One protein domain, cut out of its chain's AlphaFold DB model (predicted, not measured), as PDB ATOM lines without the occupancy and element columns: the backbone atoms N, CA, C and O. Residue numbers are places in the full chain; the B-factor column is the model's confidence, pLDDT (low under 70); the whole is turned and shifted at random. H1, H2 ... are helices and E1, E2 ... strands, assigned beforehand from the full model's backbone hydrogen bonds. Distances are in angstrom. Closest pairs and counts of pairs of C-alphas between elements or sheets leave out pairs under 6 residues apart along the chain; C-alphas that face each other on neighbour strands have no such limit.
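Overview. This is residues 335 to 409 of the 830 residues of an uncharacterized protein of Frigoriglobus tundricola (UniProt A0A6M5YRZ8). A short helix, H1, packs both on strand E1 of a two-stranded hairpin, E1 and E2, with a sharp bend in E1, and on residues 382 to 389 in the middle of one long helix, H2, the centres of H1, E1 and H2 making a triangle. After H2 the chain turns at residues 395 to 400, which stick out, and the short helix H3 folds back over the last part of H2, making a lopsided helical hairpin. The printed part has 75 residues, with three named helices and two named strands in the order H1 E1 E2 H2 H3; the sheet, in the order E1 - E2, is antiparallel, and the class is mixed, helices and strands. The whole is compact, with a radius of gyration of the C-alphas of 12.4 A and spans of 36 by 29 by 21 A.

Arrangement. The sheet is made of E1, residues 352 to 359, and E2, residues 365 to 371, antiparallel neighbours whose directions stand at 152 degrees and which form a hairpin. The C-alphas of Ala 357 and Pro 367 face each other at 4.3 A. Across the pair, N 354 and O 368 are within hydrogen-bond range at 2.8 A, and so are N 366 and O 358, at 2.8 A. E1 bends by 84 degrees at residue 355. H1, residues 335 to 343, has 15 pairs of C-alphas within 8 A of E1, the closest being those of Arg 339 and Val 353, 5.0 A apart. With E2 it has 1 such pair, the C-alphas of Ala 335 and Pro 367, 7.4 A apart. H1 touches H2, residues 376 to 395, which meets it with residues 382 to 389 alone; the closest C-alphas are those of Ala 341 and Ala 385, 5.8 A apart. H1 and H2 run opposite ways at a steep tilt of 52 degrees. H2 touches H3, residues 401 to 407, with its residues 390 to 395 alone; the closest C-alphas are those of Ile 394 and Ala 401, 4.3 A apart. H2 and H3 form a helical hairpin and run opposite ways at a shallow tilt of 19 degrees. E1 is apart from H2 and from H3, and H1 is apart from H3. E2 and H3 are apart, but only just, with their closest C-alphas 8.0 A apart. In H1 and H2 every O i to N i+4 pair is within hydrogen-bond range; in H3 1 of 3 is, beside 4 of 4 O i to N i+3 pairs.

Along the chain. E1, residues 352 to 359, is 18.0 A from first to last C-alpha, and E2, residues 365 to 371, is 15.3 A. H2, residues 376 to 395, is the longest helix at 28.6 A; its C-alpha 376 is at (17.178, -8.068, 0.644) and its C-alpha 395 at (0.125, -22.133, 18.761). H1, residues 335 to 343, is 11.9 A long and begins with C-alpha 335 at (16.718, -25.384, 13.239). H3, residues 401 to 407, is 10.2 A long and ends with C-alpha 407 at (11.901, -14.920, 20.085).

Size, cuts and confidence. The two C-alphas farthest apart are those of Gly 373 and Ala 399, at 36.7 A. The C-alphas of Ala 335 and Val 409, the first and last printed, are 17.5 A apart. The links E1 to E2, E2 to H2 and H2 to H3 are tight, the link H1 to E1 is short, and no link is long. The printed part has no cut. Its mean pLDDT is 95.1, and no printed residue is under 70.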
ATOM      1  N   ALA A 335      16.033 -25.053  14.489       92.69
ATOM      2  CA  ALA A 335      16.718 -25.384  13.239       92.69
ATOM      3  C   ALA A 335      16.002 -26.445  12.385       92.69
ATOM      4  O   ALA A 335      15.889 -26.249  11.179       92.69
ATOM      5  N   LYS A 336      15.468 -27.525  12.977       91.19
ATOM      6  CA  LYS A 336      14.749 -28.584  12.235       91.19
ATOM      7  C   LYS A 336      13.502 -28.049  11.524       91.19
ATOM      8  O   LYS A 336      13.362 -28.193  10.311       91.19
ATOM      9  N   ASP A 337      12.612 -27.390  12.264       93.06
ATOM     10  CA  ASP A 337      11.382 -26.826  11.696       93.06
ATOM     11  C   ASP A 337      11.694 -25.656  10.757       93.06
ATOM     12  O   ASP A 337      11.031 -25.474   9.736       93.06
ATOM     13  N   PHE A 338      12.723 -24.869  11.086       95.44
ATOM     14  CA  PHE A 338      13.155 -23.746  10.270       95.44
ATOM     15  C   PHE A 338      13.734 -24.208   8.934       95.44
ATOM     16  O   PHE A 338      13.354 -23.674   7.894       95.44
ATOM     17  N   ARG A 339      14.561 -25.256   8.925       93.94
ATOM     18  CA  ARG A 339      15.063 -25.876   7.695       93.94
ATOM     19  C   ARG A 339      13.917 -26.403   6.828       93.94
ATOM     20  O   ARG A 339      13.904 -26.123   5.633       93.94
ATOM     21  N   ALA A 340      12.924 -27.075   7.414       92.06
ATOM     22  CA  ALA A 340      11.744 -27.538   6.679       92.06
ATOM     23  C   ALA A 340      10.937 -26.371   6.072       92.06
ATOM     24  O   ALA A 340      10.556 -26.414   4.900       92.06
ATOM     25  N   ALA A 341      10.727 -25.291   6.835       94.88
ATOM     26  CA  ALA A 341      10.046 -24.089   6.353       94.88
ATOM     27  C   ALA A 341      10.821 -23.376   5.230       94.88
ATOM     28  O   ALA A 341      10.209 -22.856   4.296       94.88
ATOM     29  N   VAL A 342      12.156 -23.374   5.297       96.19
ATOM     30  CA  VAL A 342      13.039 -22.868   4.238       96.19
ATOM     31  C   VAL A 342      12.934 -23.733   2.980       96.19
ATOM     32  O   VAL A 342      12.688 -23.204   1.899       96.19
ATOM     33  N   ALA A 343      13.024 -25.061   3.107       92.75
ATOM     34  CA  ALA A 343      12.921 -25.994   1.981       92.75
ATOM     35  C   ALA A 343      11.561 -25.911   1.256       92.75
ATOM     36  O   ALA A 343      11.480 -26.103   0.037       92.75
ATOM     37  N   ALA A 344      10.488 -25.562   1.967       91.25
ATOM     38  CA  ALA A 344       9.164 -25.348   1.389       91.25
ATOM     39  C   ALA A 344       9.032 -24.047   0.564       91.25
ATOM     40  O   ALA A 344       8.034 -23.878  -0.135       91.25
ATOM     41  N   ARG A 345      10.012 -23.129   0.613       93.94
ATOM     42  CA  ARG A 345       9.951 -21.810  -0.044       93.94
ATOM     43  C   ARG A 345      10.939 -21.703  -1.214       93.94
ATOM     44  O   ARG A 345      12.131 -21.537  -0.974       93.94
ATOM     45  N   PRO A 346      10.469 -21.686  -2.479       93.19
ATOM     46  CA  PRO A 346      11.346 -21.583  -3.652       93.19
ATOM     47  C   PRO A 346      12.266 -20.351  -3.674       93.19
ATOM     48  O   PRO A 346      13.377 -20.423  -4.188       93.19
ATOM     49  N   ALA A 347      11.838 -19.225  -3.089       93.75
ATOM     50  CA  ALA A 347      12.657 -18.011  -2.995       93.75
ATOM     51  C   ALA A 347      13.936 -18.198  -2.153       93.75
ATOM     52  O   ALA A 347      14.895 -17.441  -2.309       93.75
ATOM     53  N   LEU A 348      13.962 -19.219  -1.288       96.75
ATOM     54  CA  LEU A 348      15.081 -19.571  -0.413       96.75
ATOM     55  C   LEU A 348      15.844 -20.817  -0.895       96.75
ATOM     56  O   LEU A 348      16.612 -21.404  -0.131       96.75
ATOM     57  N   ASP A 349      15.655 -21.231  -2.152       96.00
ATOM     58  CA  ASP A 349      16.450 -22.292  -2.777       96.00
ATOM     59  C   ASP A 349      17.959 -22.033  -2.577       96.00
ATOM     60  O   ASP A 349      18.460 -20.926  -2.779       96.00
ATOM     61  N   GLY A 350      18.687 -23.065  -2.146       96.06
ATOM     62  CA  GLY A 350      20.110 -22.986  -1.801       96.06
ATOM     63  C   GLY A 350      20.425 -22.544  -0.367       96.06
ATOM     64  O   GLY A 350      21.598 -22.544   0.006       96.06
ATOM     65  N   VAL A 351      19.425 -22.206   0.455       97.94
ATOM     66  CA  VAL A 351      19.605 -21.995   1.900       97.94
ATOM     67  C   VAL A 351      19.504 -23.327   2.645       97.94
ATOM     68  O   VAL A 351      18.585 -24.112   2.411       97.94
ATOM     69  N   ARG A 352      20.426 -23.568   3.582       96.62
ATOM     70  CA  ARG A 352      20.373 -24.671   4.551       96.62
ATOM     71  C   ARG A 352      20.540 -24.114   5.955       96.62
ATOM     72  O   ARG A 352      21.528 -23.439   6.211       96.62
ATOM     73  N   VAL A 353      19.607 -24.407   6.855       96.69
ATOM     74  CA  VAL A 353      19.694 -24.009   8.270       96.69
ATOM     75  C   VAL A 353      20.258 -25.170   9.072       96.69
ATOM     76  O   VAL A 353      19.641 -26.224   9.108       96.69
ATOM     77  N   ASP A 354      21.410 -25.005   9.706       95.38
ATOM     78  CA  ASP A 354      22.054 -26.038  10.521       95.38
ATOM     79  C   ASP A 354      21.819 -25.766  12.020       95.38
ATOM     80  O   ASP A 354      21.610 -24.608  12.398       95.38
ATOM     81  N   PRO A 355      21.836 -26.798  12.888       94.00
ATOM     82  CA  PRO A 355      21.777 -26.602  14.330       94.00
ATOM     83  C   PRO A 355      22.912 -25.717  14.827       94.00
ATOM     84  O   PRO A 355      24.016 -25.710  14.278       94.00
ATOM     85  N   GLY A 356      22.651 -25.025  15.928       94.19
ATOM     86  CA  GLY A 356      23.635 -24.194  16.583       94.19
ATOM     87  C   GLY A 356      23.373 -22.714  16.437       94.19
ATOM     88  O   GLY A 356      24.348 -21.975  16.422       94.19
ATOM     89  N   ALA A 357      22.121 -22.266  16.347       96.56
ATOM     90  CA  ALA A 357      21.803 -20.841  16.304       96.56
ATOM     91  C   ALA A 357      22.306 -20.088  17.554       96.56
ATOM     92  O   ALA A 357      22.460 -20.669  18.630       96.56
ATOM     93  N   VAL A 358      22.587 -18.792  17.396       97.56
ATOM     94  CA  VAL A 358      22.976 -17.855  18.474       97.56
ATOM     95  C   VAL A 358      22.274 -16.515  18.278       97.56
ATOM     96  O   VAL A 358      21.596 -16.315  17.268       97.56
ATOM     97  N   PHE A 359      22.466 -15.589  19.213       97.88
ATOM     98  CA  PHE A 359      22.057 -14.203  19.045       97.88
ATOM     99  C   PHE A 359      23.232 -13.302  18.680       97.88
ATOM    100  O   PHE A 359      24.317 -13.407  19.250       97.88
ATOM    101  N   GLY A 360      22.995 -12.395  17.736       97.69
ATOM    102  CA  GLY A 360      23.980 -11.402  17.323       97.69
ATOM    103  C   GLY A 360      24.046 -10.182  18.245       97.69
ATOM    104  O   GLY A 360      23.304 -10.093  19.233       97.69
ATOM    105  N   PRO A 361      24.931  -9.215  17.945       96.75
ATOM    106  CA  PRO A 361      25.134  -8.019  18.765       96.75
ATOM    107  C   PRO A 361      23.903  -7.109  18.868       96.75
ATOM    108  O   PRO A 361      23.758  -6.392  19.857       96.75
ATOM    109  N   ALA A 362      23.004  -7.138  17.880       94.94
ATOM    110  CA  ALA A 362      21.725  -6.432  17.921       94.94
ATOM    111  C   ALA A 362      20.580  -7.334  18.424       94.94
ATOM    112  O   ALA A 362      19.414  -6.957  18.327       94.94
ATOM    113  N   GLY A 363      20.877  -8.516  18.979       95.31
ATOM    114  CA  GLY A 363      19.908  -9.498  19.483       95.31
ATOM    115  C   GLY A 363      19.040 -10.131  18.390       95.31
ATOM    116  O   GLY A 363      17.926 -10.595  18.652       95.31
ATOM    117  N   GLU A 364      19.508 -10.090  17.152       96.44
ATOM    118  CA  GLU A 364      18.979 -10.822  16.013       96.44
ATOM    119  C   GLU A 364      19.262 -12.322  16.156       96.44
ATOM    120  O   GLU A 364      20.283 -12.726  16.710       96.44
ATOM    121  N   PHE A 365      18.350 -13.159  15.670       97.50
ATOM    122  CA  PHE A 365      18.536 -14.603  15.621       97.50
ATOM    123  C   PHE A 365      19.459 -14.947  14.446       97.50
ATOM    124  O   PHE A 365      19.125 -14.675  13.291       97.50
ATOM    125  N   MET A 366      20.619 -15.536  14.733       97.81
ATOM    126  CA  MET A 366      21.635 -15.897  13.743       97.81
ATOM    127  C   MET A 366      21.688 -17.422  13.566       97.81
ATOM    128  O   MET A 366      22.414 -18.097  14.310       97.81
ATOM    129  N   PRO A 367      20.935 -17.999  12.607       97.25
ATOM    130  CA  PRO A 367      21.045 -19.414  12.283       97.25
ATOM    131  C   PRO A 367      22.448 -19.756  11.768       97.25
ATOM    132  O   PRO A 367      23.074 -18.982  11.041       97.25
ATOM    133  N   ALA A 368      22.927 -20.948  12.112       96.75
ATOM    134  CA  ALA A 368      24.065 -21.545  11.427       96.75
ATOM    135  C   ALA A 368      23.612 -22.140  10.080       96.75
ATOM    136  O   ALA A 368      22.424 -22.380   9.859       96.75
ATOM    137  N   GLY A 369      24.557 -22.390   9.174       96.81
ATOM    138  CA  GLY A 369      24.304 -23.159   7.955       96.81
ATOM    139  C   GLY A 369      24.900 -22.551   6.697       96.81
ATOM    140  O   GLY A 369      25.988 -21.976   6.742       96.81
ATOM    141  N   LEU A 370      24.210 -22.711   5.566       97.50
ATOM    142  CA  LEU A 370      24.688 -22.357   4.228       97.50
ATOM    143  C   LEU A 370      23.705 -21.424   3.520       97.50
ATOM    144  O   LEU A 370      22.494 -21.609   3.623       97.50
ATOM    145  N   GLN A 371      24.209 -20.464   2.750       97.56
ATOM    146  CA  GLN A 371      23.373 -19.571   1.945       97.56
ATOM    147  C   GLN A 371      23.973 -19.283   0.559       97.56
ATOM    148  O   GLN A 371      25.194 -19.294   0.409       97.56
ATOM    149  N   PRO A 372      23.157 -18.956  -0.457       97.12
ATOM    150  CA  PRO A 372      23.629 -18.701  -1.818       97.12
ATOM    151  C   PRO A 372      24.029 -17.233  -2.079       97.12
ATOM    152  O   PRO A 372      24.263 -16.868  -3.229       97.12
ATOM    153  N   GLY A 373      24.081 -16.386  -1.041       96.62
ATOM    154  CA  GLY A 373      24.242 -14.934  -1.162       96.62
ATOM    155  C   GLY A 373      22.892 -14.226  -1.289       96.62
ATOM    156  O   GLY A 373      22.497 -13.818  -2.378       96.62
ATOM    157  N   LEU A 374      22.160 -14.120  -0.174       97.25
ATOM    158  CA  LEU A 374      20.769 -13.655  -0.158       97.25
ATOM    159  C   LEU A 374      20.611 -12.159  -0.468       97.25
ATOM    160  O   LEU A 374      21.244 -11.302   0.155       97.25
ATOM    161  N   THR A 375      19.669 -11.846  -1.360       96.75
ATOM    162  CA  THR A 375      19.177 -10.480  -1.606       96.75
ATOM    163  C   THR A 375      18.328  -9.960  -0.437       96.75
ATOM    164  O   THR A 375      17.890 -10.727   0.420       96.75
ATOM    165  N   ALA A 376      18.030  -8.655  -0.399       96.62
ATOM    166  CA  ALA A 376      17.178  -8.068   0.644       96.62
ATOM    167  C   ALA A 376      15.770  -8.700   0.702       96.62
ATOM    168  O   ALA A 376      15.264  -8.966   1.792       96.62
ATOM    169  N   ALA A 377      15.170  -9.001  -0.457       96.75
ATOM    170  CA  ALA A 377      13.882  -9.692  -0.533       96.75
ATOM    171  C   ALA A 377      13.966 -11.105   0.068       96.75
ATOM    172  O   ALA A 377      13.146 -11.470   0.903       96.75
ATOM    173  N   GLN A 378      15.022 -11.856  -0.249       97.00
ATOM    174  CA  GLN A 378      15.210 -13.199   0.304       97.00
ATOM    175  C   GLN A 378      15.539 -13.186   1.804       97.00
ATOM    176  O   GLN A 378      15.135 -14.091   2.528       97.00
ATOM    177  N   LYS A 379      16.231 -12.155   2.314       97.38
ATOM    178  CA  LYS A 379      16.413 -11.967   3.767       97.38
ATOM    179  C   LYS A 379      15.069 -11.774   4.473       97.38
ATOM    180  O   LYS A 379      14.857 -12.344   5.542       97.38
ATOM    181  N   LYS A 380      14.146 -11.028   3.857       96.81
ATOM    182  CA  LYS A 380      12.768 -10.901   4.347       96.81
ATOM    183  C   LYS A 380      12.041 -12.250   4.311       96.81
ATOM    184  O   LYS A 380      11.479 -12.642   5.327       96.81
ATOM    185  N   ASP A 381      12.132 -13.001   3.213       96.56
ATOM    186  CA  ASP A 381      11.510 -14.331   3.108       96.56
ATOM    187  C   ASP A 381      12.052 -15.326   4.146       96.56
ATOM    188  O   ASP A 381      11.293 -16.152   4.662       96.56
ATOM    189  N   LEU A 382      13.346 -15.243   4.476       97.75
ATOM    190  CA  LEU A 382      13.984 -16.041   5.525       97.75
ATOM    191  C   LEU A 382      13.428 -15.681   6.908       97.75
ATOM    192  O   LEU A 382      13.080 -16.569   7.687       97.75
ATOM    193  N   ASN A 383      13.290 -14.385   7.197       97.25
ATOM    194  CA  ASN A 383      12.658 -13.909   8.424       97.25
ATOM    195  C   ASN A 383      11.189 -14.358   8.511       97.25
ATOM    196  O   ASN A 383      10.764 -14.883   9.535       97.25
ATOM    197  N   ASP A 384      10.428 -14.234   7.426       97.00
ATOM    198  CA  ASP A 384       9.024 -14.649   7.374       97.00
ATOM    199  C   ASP A 384       8.868 -16.172   7.546       97.00
ATOM    200  O   ASP A 384       7.851 -16.643   8.060       97.00
ATOM    201  N   ALA A 385       9.860 -16.964   7.121       97.44
ATOM    202  CA  ALA A 385       9.891 -18.409   7.345       97.44
ATOM    203  C   ALA A 385      10.107 -18.732   8.826       97.44
ATOM    204  O   ALA A 385       9.382 -19.553   9.387       97.44
ATOM    205  N   PHE A 386      11.033 -18.031   9.480       97.44
ATOM    206  CA  PHE A 386      11.269 -18.166  10.915       97.44
ATOM    207  C   PHE A 386      10.054 -17.746  11.749       97.44
ATOM    208  O   PHE A 386       9.619 -18.487  12.628       97.44
ATOM    209  N   GLN A 387       9.442 -16.602  11.434       97.06
ATOM    210  CA  GLN A 387       8.249 -16.121  12.133       97.06
ATOM    211  C   GLN A 387       7.067 -17.090  11.981       97.06
ATOM    212  O   GLN A 387       6.321 -17.310  12.938       97.06
ATOM    213  N   ALA A 388       6.918 -17.736  10.819       96.19
ATOM    214  CA  ALA A 388       5.923 -18.793  10.632       96.19
ATOM    215  C   ALA A 388       6.184 -20.007  11.542       96.19
ATOM    216  O   ALA A 388       5.247 -20.522  12.152       96.19
ATOM    217  N   VAL A 389       7.446 -20.427  11.695       96.50
ATOM    218  CA  VAL A 389       7.829 -21.506  12.622       96.50
ATOM    219  C   VAL A 389       7.524 -21.133  14.069       96.50
ATOM    220  O   VAL A 389       6.900 -21.923  14.781       96.50
ATOM    221  N   LEU A 390       7.891 -19.920  14.498       96.56
ATOM    222  CA  LEU A 390       7.577 -19.431  15.841       96.56
ATOM    223  C   LEU A 390       6.067 -19.413  16.086       96.56
ATOM    224  O   LEU A 390       5.615 -19.905  17.116       96.56
ATOM    225  N   LYS A 391       5.273 -18.923  15.126       96.56
ATOM    226  CA  LYS A 391       3.807 -18.925  15.217       96.56
ATOM    227  C   LYS A 391       3.258 -20.338  15.420       96.56
ATOM    228  O   LYS A 391       2.422 -20.534  16.298       96.56
ATOM    229  N   THR A 392       3.746 -21.319  14.659       95.38
ATOM    230  CA  THR A 392       3.333 -22.723  14.809       95.38
ATOM    231  C   THR A 392       3.729 -23.294  16.170       95.38
ATOM    232  O   THR A 392       2.921 -23.984  16.785       95.38
ATOM    233  N   ARG A 393       4.935 -22.999  16.674       94.06
ATOM    234  CA  ARG A 393       5.393 -23.448  18.001       94.06
ATOM    235  C   ARG A 393       4.573 -22.823  19.130       94.06
ATOM    236  O   ARG A 393       4.106 -23.544  20.001       94.06
ATOM    237  N   ILE A 394       4.318 -21.517  19.071       95.56
ATOM    238  CA  ILE A 394       3.496 -20.794  20.053       95.56
ATOM    239  C   ILE A 394       2.057 -21.328  20.062       95.56
ATOM    240  O   ILE A 394       1.477 -21.515  21.129       95.56
ATOM    241  N   ALA A 395       1.489 -21.622  18.888       94.94
ATOM    242  CA  ALA A 395       0.125 -22.133  18.761       94.94
ATOM    243  C   ALA A 395      -0.084 -23.525  19.387       94.94
ATOM    244  O   ALA A 395      -1.226 -23.888  19.654       94.94
ATOM    245  N   ARG A 396       0.985 -24.294  19.658       92.88
ATOM    246  CA  ARG A 396       0.878 -25.575  20.381       92.88
ATOM    247  C   ARG A 396       0.450 -25.394  21.840       92.88
ATOM    248  O   ARG A 396      -0.079 -26.337  22.415       92.88
ATOM    249  N   GLY A 397       0.664 -24.209  22.423       90.19
ATOM    250  CA  GLY A 397       0.232 -23.888  23.788       90.19
ATOM    251  C   GLY A 397       0.928 -24.699  24.887       90.19
ATOM    252  O   GLY A 397       0.400 -24.802  25.990       90.19
ATOM    253  N   ASP A 398       2.083 -25.297  24.591       91.19
ATOM    254  CA  ASP A 398       2.880 -26.031  25.572       91.19
ATOM    255  C   ASP A 398       3.637 -25.083  26.529       91.19
ATOM    256  O   ASP A 398       3.645 -23.861  26.366       91.19
ATOM    257  N   ALA A 399       4.323 -25.642  27.532       87.38
ATOM    258  CA  ALA A 399       5.120 -24.866  28.489       87.38
ATOM    259  C   ALA A 399       6.295 -24.091  27.842       87.38
ATOM    260  O   ALA A 399       6.934 -23.259  28.490       87.38
ATOM    261  N   ALA A 400       6.636 -24.367  26.578       90.88
ATOM    262  CA  ALA A 400       7.631 -23.611  25.825       90.88
ATOM    263  C   ALA A 400       7.020 -22.440  25.037       90.88
ATOM    264  O   ALA A 400       7.762 -21.532  24.662       90.88
ATOM    265  N   ALA A 401       5.700 -22.398  24.825       92.38
ATOM    266  CA  ALA A 401       5.032 -21.378  24.016       92.38
ATOM    267  C   ALA A 401       5.344 -19.944  24.477       92.38
ATOM    268  O   ALA A 401       5.721 -19.105  23.657       92.38
ATOM    269  N   ASP A 402       5.266 -19.660  25.782       91.00
ATOM    270  CA  ASP A 402       5.590 -18.330  26.323       91.00
ATOM    271  C   ASP A 402       7.065 -17.958  26.145       91.00
ATOM    272  O   ASP A 402       7.398 -16.793  25.931       91.00
ATOM    273  N   ARG A 403       7.954 -18.953  26.142       93.12
ATOM    274  CA  ARG A 403       9.384 -18.747  25.900       93.12
ATOM    275  C   ARG A 403       9.669 -18.485  24.419       93.12
ATOM    276  O   ARG A 403      10.445 -17.590  24.097       93.12
ATOM    277  N   TYR A 404       8.974 -19.168  23.505       93.56
ATOM    278  CA  TYR A 404       9.043 -18.875  22.069       93.56
ATOM    279  C   TYR A 404       8.477 -17.493  21.715       93.56
ATOM    280  O   TYR A 404       8.988 -16.862  20.787       93.56
ATOM    281  N   LYS A 405       7.485 -16.972  22.458       93.69
ATOM    282  CA  LYS A 405       6.997 -15.589  22.268       93.69
ATOM    283  C   LYS A 405       8.125 -14.572  22.407       93.69
ATOM    284  O   LYS A 405       8.152 -13.610  21.643       93.69
ATOM    285  N   LEU A 406       9.088 -14.811  23.302       91.88
ATOM    286  CA  LEU A 406      10.251 -13.938  23.440       91.88
ATOM    287  C   LEU A 406      11.034 -13.859  22.125       91.88
ATOM    288  O   LEU A 406      11.483 -12.781  21.759       91.88
ATOM    289  N   LEU A 407      11.146 -14.933  21.344       94.00
ATOM    290  CA  LEU A 407      11.901 -14.920  20.085       94.00
ATOM    291  C   LEU A 407      11.245 -14.105  18.960       94.00
ATOM    292  O   LEU A 407      11.940 -13.705  18.031       94.00
ATOM    293  N   THR A 408       9.947 -13.800  19.046       92.88
ATOM    294  CA  THR A 408       9.211 -13.112  17.962       92.88
ATOM    295  C   THR A 408       9.728 -11.704  17.662       92.88
ATOM    296  O   THR A 408       9.639 -11.248  16.525       92.88
ATOM    297  N   VAL A 409      10.346 -11.040  18.646       88.81
ATOM    298  CA  VAL A 409      10.944  -9.701  18.494       88.81
ATOM    299  C   VAL A 409      12.376  -9.720  17.944       88.81
ATOM    300  O   VAL A 409      13.004  -8.663  17.843       88.81
TER     301      VAL A 409